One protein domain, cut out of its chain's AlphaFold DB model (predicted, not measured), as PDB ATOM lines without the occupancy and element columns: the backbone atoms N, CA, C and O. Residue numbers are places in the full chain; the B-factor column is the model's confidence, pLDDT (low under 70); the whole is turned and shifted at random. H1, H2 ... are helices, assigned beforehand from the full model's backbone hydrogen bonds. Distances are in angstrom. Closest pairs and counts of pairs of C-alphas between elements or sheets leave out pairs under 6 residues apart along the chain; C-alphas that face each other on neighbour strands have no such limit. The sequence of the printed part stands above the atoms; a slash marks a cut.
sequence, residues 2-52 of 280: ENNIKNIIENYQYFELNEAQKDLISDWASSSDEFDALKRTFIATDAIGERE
ATOM      1  N   GLU A   2     143.415 129.346 171.137       79.00
ATOM      2  CA  GLU A   2     143.870 128.626 169.931       79.00
ATOM      3  C   GLU A   2     144.687 127.350 170.213       79.00
ATOM      4  O   GLU A   2     144.401 126.305 169.640       79.00
ATOM      5  N   ASN A   3     145.612 127.372 171.180       85.00
ATOM      6  CA  ASN A   3     146.389 126.175 171.548       85.00
ATOM      7  C   ASN A   3     145.527 125.018 172.082       85.00
ATOM      8  O   ASN A   3     145.894 123.857 171.927       85.00
ATOM      9  N   ASN A   4     144.380 125.319 172.704       87.88
ATOM     10  CA  ASN A   4     143.470 124.282 173.193       87.88
ATOM     11  C   ASN A   4     142.731 123.626 172.022       87.88
ATOM     12  O   ASN A   4     142.547 122.417 172.031       87.88
ATOM     13  N   ILE A   5     142.353 124.413 171.011       88.94
ATOM     14  CA  ILE A   5     141.703 123.924 169.790       88.94
ATOM     15  C   ILE A   5     142.677 123.042 169.002       88.94
ATOM     16  O   ILE A   5     142.319 121.916 168.664       88.94
ATOM     17  N   LYS A   6     143.929 123.494 168.817       90.00
ATOM     18  CA  LYS A   6     145.003 122.698 168.192       90.00
ATOM     19  C   LYS A   6     145.158 121.335 168.886       90.00
ATOM     20  O   LYS A   6     145.070 120.298 168.239       90.00
ATOM     21  N   ASN A   7     145.278 121.342 170.215       89.88
ATOM     22  CA  ASN A   7     145.443 120.126 171.013       89.88
ATOM     23  C   ASN A   7     144.240 119.165 170.892       89.88
ATOM     24  O   ASN A   7     144.422 117.950 170.801       89.88
ATOM     25  N   ILE A   8     143.008 119.691 170.840       90.50
ATOM     26  CA  ILE A   8     141.816 118.852 170.644       90.50
ATOM     27  C   ILE A   8     141.817 118.219 169.244       90.50
ATOM     28  O   ILE A   8     141.557 117.023 169.124       90.50
ATOM     29  N   ILE A   9     142.131 118.993 168.201       91.19
ATOM     30  CA  ILE A   9     142.131 118.518 166.808       91.19
ATOM     31  C   ILE A   9     143.198 117.436 166.583       91.19
ATOM     32  O   ILE A   9     142.953 116.451 165.887       91.19
ATOM     33  N   GLU A  10     144.369 117.575 167.199       90.19
ATOM     34  CA  GLU A  10     145.459 116.604 167.060       90.19
ATOM     35  C   GLU A  10     145.164 115.285 167.775       90.19
ATOM     36  O   GLU A  10     145.311 114.209 167.186       90.19
ATOM     37  N   ASN A  11     144.691 115.351 169.021       90.88
ATOM     38  CA  ASN A  11     144.621 114.171 169.883       90.88
ATOM     39  C   ASN A  11     143.305 113.394 169.796       90.88
ATOM     40  O   ASN A  11     143.315 112.188 170.026       90.88
ATOM     41  N   TYR A  12     142.192 114.033 169.429       93.12
ATOM     42  CA  TYR A  12     140.869 113.394 169.444       93.12
ATOM     43  C   TYR A  12     140.328 113.109 168.039       93.12
ATOM     44  O   TYR A  12     140.778 113.687 167.044       93.12
ATOM     45  N   GLN A  13     139.364 112.189 167.949       90.94
ATOM     46  CA  GLN A  13     138.536 111.966 166.754       90.94
ATOM     47  C   GLN A  13     137.143 112.577 166.942       90.94
ATOM     48  O   GLN A  13     136.658 112.651 168.067       90.94
ATOM     49  N   TYR A  14     136.464 112.979 165.859       91.19
ATOM     50  CA  TYR A  14     135.206 113.747 165.925       91.19
ATOM     51  C   TYR A  14     134.121 113.129 166.838       91.19
ATOM     52  O   TYR A  14     133.384 113.841 167.530       91.19
ATOM     53  N   PHE A  15     134.028 111.796 166.883       91.25
ATOM     54  CA  PHE A  15     133.053 111.078 167.713       91.25
ATOM     55  C   PHE A  15     133.408 111.030 169.208       91.25
ATOM     56  O   PHE A  15     132.527 110.764 170.021       91.25
ATOM     57  N   GLU A  16     134.659 111.305 169.579       91.75
ATOM     58  CA  GLU A  16     135.147 111.291 170.966       91.75
ATOM     59  C   GLU A  16     134.980 112.648 171.662       91.75
ATOM     60  O   GLU A  16     135.137 112.741 172.880       91.75
ATOM     61  N   LEU A  17     134.656 113.706 170.908       91.38
ATOM     62  CA  LEU A  17     134.515 115.050 171.461       91.38
ATOM     63  C   LEU A  17     133.257 115.179 172.321       91.38
ATOM     64  O   LEU A  17     132.143 114.845 171.903       91.38
ATOM     65  N   ASN A  18     133.437 115.779 173.494       93.50
ATOM     66  CA  ASN A  18     132.343 116.207 174.356       93.50
ATOM     67  C   ASN A  18     131.600 117.416 173.745       93.50
ATOM     68  O   ASN A  18     132.191 118.181 172.984       93.50
ATOM     69  N   GLU A  19     130.336 117.651 174.109       91.62
ATOM     70  CA  GLU A  19     129.526 118.762 173.567       91.62
ATOM     71  C   GLU A  19     130.204 120.128 173.755       91.62
ATOM     72  O   GLU A  19     130.278 120.918 172.821       91.62
ATOM     73  N   ALA A  20     130.830 120.358 174.914       91.69
ATOM     74  CA  ALA A  20     131.594 121.579 175.173       91.69
ATOM     75  C   ALA A  20     132.817 121.753 174.246       91.69
ATOM     76  O   ALA A  20     133.219 122.876 173.954       91.69
ATOM     77  N   GLN A  21     133.434 120.656 173.793       90.62
ATOM     78  CA  GLN A  21     134.551 120.696 172.841       90.62
ATOM     79  C   GLN A  21     134.050 120.902 171.412       90.62
ATOM     80  O   GLN A  21     134.699 121.602 170.639       90.62
ATOM     81  N   LYS A  22     132.888 120.331 171.075       91.19
ATOM     82  CA  LYS A  22     132.234 120.557 169.783       91.19
ATOM     83  C   LYS A  22     131.837 122.017 169.614       91.19
ATOM     84  O   LYS A  22     132.116 122.571 168.562       91.19
ATOM     85  N   ASP A  23     131.313 122.663 170.654       91.75
ATOM     86  CA  ASP A  23     131.031 124.105 170.621       91.75
ATOM     87  C   ASP A  23     132.297 124.929 170.347       91.75
ATOM     88  O   ASP A  23     132.278 125.824 169.506       91.75
ATOM     89  N   LEU A  24     133.427 124.588 170.979       90.44
ATOM     90  CA  LEU A  24     134.707 125.282 170.768       90.44
ATOM     91  C   LEU A  24     135.283 125.110 169.355       90.44
ATOM     92  O   LEU A  24     136.057 125.954 168.907       90.44
ATOM     93  N   ILE A  25     134.957 124.006 168.685       91.12
ATOM     94  CA  ILE A  25     135.455 123.678 167.343       91.12
ATOM     95  C   ILE A  25     134.434 124.021 166.259       91.12
ATOM     96  O   ILE A  25     134.813 124.103 165.097       91.12
ATOM     97  N   SER A  26     133.181 124.298 166.621       92.19
ATOM     98  CA  SER A  26     132.098 124.600 165.677       92.19
ATOM     99  C   SER A  26     132.423 125.757 164.727       92.19
ATOM    100  O   SER A  26     132.048 125.710 163.556       92.19
ATOM    101  N   ASP A  27     133.207 126.733 165.197       92.25
ATOM    102  CA  ASP A  27     133.705 127.861 164.401       92.25
ATOM    103  C   ASP A  27     134.701 127.446 163.297       92.25
ATOM    104  O   ASP A  27     134.889 128.175 162.326       92.25
ATOM    105  N   TRP A  28     135.354 126.289 163.445       90.44
ATOM    106  CA  TRP A  28     136.419 125.789 162.566       90.44
ATOM    107  C   TRP A  28     135.995 124.576 161.733       90.44
ATOM    108  O   TRP A  28     136.432 124.437 160.593       90.44
ATOM    109  N   ALA A  29     135.176 123.693 162.301       92.31
ATOM    110  CA  ALA A  29     134.640 122.510 161.643       92.31
ATOM    111  C   ALA A  29     133.231 122.217 162.176       92.31
ATOM    112  O   ALA A  29     133.040 121.935 163.359       92.31
ATOM    113  N   SER A  30     132.243 122.268 161.285       91.12
ATOM    114  CA  SER A  30     130.837 121.965 161.572       91.12
ATOM    115  C   SER A  30     130.469 120.516 161.236       91.12
ATOM    116  O   SER A  30     129.495 119.982 161.770       91.12
ATOM    117  N   SER A  31     131.242 119.866 160.361       93.44
ATOM    118  CA  SER A  31     131.055 118.469 159.954       93.44
ATOM    119  C   SER A  31     132.204 117.563 160.409       93.44
ATOM    120  O   SER A  31     133.340 118.005 160.583       93.44
ATOM    121  N   SER A  32     131.922 116.260 160.529       92.81
ATOM    122  CA  SER A  32     132.944 115.233 160.782       92.81
ATOM    123  C   SER A  32     134.019 115.226 159.692       92.81
ATOM    124  O   SER A  32     135.201 115.110 159.998       92.81
ATOM    125  N   ASP A  33     133.615 115.401 158.432       94.19
ATOM    126  CA  ASP A  33     134.545 115.401 157.297       94.19
ATOM    127  C   ASP A  33     135.469 116.628 157.321       94.19
ATOM    128  O   ASP A  33     136.651 116.537 156.989       94.19
ATOM    129  N   GLU A  34     134.947 117.777 157.757       94.31
ATOM    130  CA  GLU A  34     135.725 119.012 157.909       94.31
ATOM    131  C   GLU A  34     136.749 118.883 159.035       94.31
ATOM    132  O   GLU A  34     137.891 119.318 158.883       94.31
ATOM    133  N   PHE A  35     136.371 118.236 160.141       95.12
ATOM    134  CA  PHE A  35     137.281 117.962 161.249       95.12
ATOM    135  C   PHE A  35     138.443 117.064 160.812       95.12
ATOM    136  O   PHE A  35     139.602 117.361 161.107       95.12
ATOM    137  N   ASP A  36     138.156 116.002 160.057       93.88
ATOM    138  CA  ASP A  36     139.184 115.099 159.538       93.88
ATOM    139  C   ASP A  36     140.098 115.787 158.517       93.88
ATOM    140  O   ASP A  36     141.317 115.579 158.533       93.88
ATOM    141  N   ALA A  37     139.543 116.635 157.649       94.19
ATOM    142  CA  ALA A  37     140.333 117.451 156.734       94.19
ATOM    143  C   ALA A  37     141.272 118.387 157.509       94.19
ATOM    144  O   ALA A  37     142.476 118.413 157.246       94.19
ATOM    145  N   LEU A  38     140.751 119.090 158.515       93.06
ATOM    146  CA  LEU A  38     141.519 120.007 159.350       93.06
ATOM    147  C   LEU A  38     142.630 119.270 160.112       93.06
ATOM    148  O   LEU A  38     143.787 119.690 160.087       93.06
ATOM    149  N   LYS A  39     142.331 118.105 160.689       94.19
ATOM    150  CA  LYS A  39     143.323 117.250 161.350       94.19
ATOM    151  C   LYS A  39     144.466 116.855 160.414       94.19
ATOM    152  O   LYS A  39     145.632 116.947 160.794       94.19
ATOM    153  N   ARG A  40     144.161 116.482 159.168       93.12
ATOM    154  CA  ARG A  40     145.187 116.177 158.152       93.12
ATOM    155  C   ARG A  40     146.063 117.387 157.838       93.12
ATOM    156  O   ARG A  40     147.270 117.220 157.689       93.12
ATOM    157  N   THR A  41     145.488 118.591 157.768       91.88
ATOM    158  CA  THR A  41     146.278 119.814 157.533       91.88
ATOM    159  C   THR A  41     147.239 120.114 158.679       91.88
ATOM    160  O   THR A  41     148.387 120.474 158.420       91.88
ATOM    161  N   PHE A  42     146.825 119.894 159.932       90.56
ATOM    162  CA  PHE A  42     147.704 120.069 161.089       90.56
ATOM    163  C   PHE A  42     148.852 119.059 161.081       90.56
ATOM    164  O   PHE A  42     150.005 119.463 161.189       90.56
ATOM    165  N   ILE A  43     148.566 117.780 160.817       89.19
ATOM    166  CA  ILE A  43     149.598 116.737 160.690       89.19
ATOM    167  C   ILE A  43     150.596 117.073 159.569       89.19
ATOM    168  O   ILE A  43     151.804 116.928 159.749       89.19
ATOM    169  N   ALA A  44     150.110 117.545 158.417       87.69
ATOM    170  CA  ALA A  44     150.974 117.945 157.307       87.69
ATOM    171  C   ALA A  44     151.843 119.166 157.656       87.69
ATOM    172  O   ALA A  44     153.005 119.225 157.263       87.69
ATOM    173  N   THR A  45     151.296 120.120 158.411       87.50
ATOM    174  CA  THR A  45     152.012 121.336 158.817       87.50
ATOM    175  C   THR A  45     153.075 121.033 159.869       87.50
ATOM    176  O   THR A  45     154.203 121.510 159.754       87.50
ATOM    177  N   ASP A  46     152.765 120.190 160.854       84.88
ATOM    178  CA  ASP A  46     153.730 119.773 161.874       84.88
ATOM    179  C   ASP A  46     154.875 118.950 161.254       84.88
ATOM    180  O   ASP A  46     156.037 119.145 161.608       84.88
ATOM    181  N   ALA A  47     154.600 118.140 160.223       81.38
ATOM    182  CA  ALA A  47     155.637 117.437 159.457       81.38
ATOM    183  C   ALA A  47     156.606 118.374 158.698       81.38
ATOM    184  O   ALA A  47     157.714 117.967 158.329       81.38
ATOM    185  N   ILE A  48     156.203 119.622 158.442       79.12
ATOM    186  CA  ILE A  48     157.039 120.654 157.813       79.12
ATOM    187  C   ILE A  48     157.786 121.466 158.880       79.12
ATOM    188  O   ILE A  48     158.958 121.795 158.691       79.12
ATOM    189  N   GLY A  49     157.126 121.763 160.004       71.69
ATOM    190  CA  GLY A  49     157.622 122.663 161.046       71.69
ATOM    191  C   GLY A  49     158.873 122.181 161.784       71.69
ATOM    192  O   GLY A  49     159.625 123.008 162.296       71.69
ATOM    193  N   GLU A  50     159.133 120.873 161.801       63.53
ATOM    194  CA  GLU A  50     160.197 120.277 162.618       63.53
ATOM    195  C   GLU A  50     161.433 119.827 161.824       63.53
ATOM    196  O   GLU A  50     162.271 119.066 162.307       63.53
ATOM    197  N   ARG A  51     161.608 120.323 160.593       65.38
ATOM    198  CA  ARG A  51     162.884 120.150 159.890       65.38
ATOM    199  C   ARG A  51     163.895 121.139 160.454       65.38
ATOM    200  O   ARG A  51     163.945 122.293 160.032       65.38
ATOM    201  N   GLU A  52     164.721 120.680 161.394       65.62
ATOM    202  CA  GLU A  52     165.922 121.404 161.810       65.62
ATOM    203  C   GLU A  52     166.706 121.816 160.559       65.62
ATOM    204  O   GLU A  52     167.212 120.980 159.802       65.62
TER     205      GLU A  52
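This is residues 2 to 52 of the 280 residues of an uncharacterized protein of Fluviicola sp (UniProt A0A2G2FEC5). A long helix, H3, is crossed near its middle, at residues 35 to 43, by the shorter H1, with the short H2 near H1 at the end where H3 begins; residues 44 to 52 stick out at the other end. The printed part has 51 residues with three named helices, H1, H2, H3 in chain order, and no named strand: all helix. It is elongated, 38 by 20 by 18 A, and only just compact, close to loose, with a radius of gyration of the C-alphas of 11.3 A.

Start at H3, residues 32 to 49, which touches H1, residues 2 to 11, with residues 35 to 43 alone. Their closest C-alphas, Ile 9 and Lys 39, are 5.7 A apart, and their lines are about perpendicular at 79 degrees. H1 only just touches H2, residues 19 to 26, with 3 pairs of C-alphas within 8 A; the closest are Ile 5 and Ile 25, 6.7 A. Their tilt is 71 degrees, only just about perpendicular. H2 and H3 are apart. In H1, H2 and H3 every O i to N i+4 pair is within hydrogen-bond range.

Find C-alpha 32 at (132.944, 115.233, 160.782); H3 runs 25.8 A to C-alpha 49. H1 begins at (143.870, 128.626, 169.931) and spans 14.5 A; H2 spans 10.1 A.

The C-alphas of Glu 19 and Glu 52 are farthest apart, 38.3 A. The printed part has no cut; the link H1 to H2 is short and H2 to H3 tight. Look at residues 50 to 52 for pLDDT under 70.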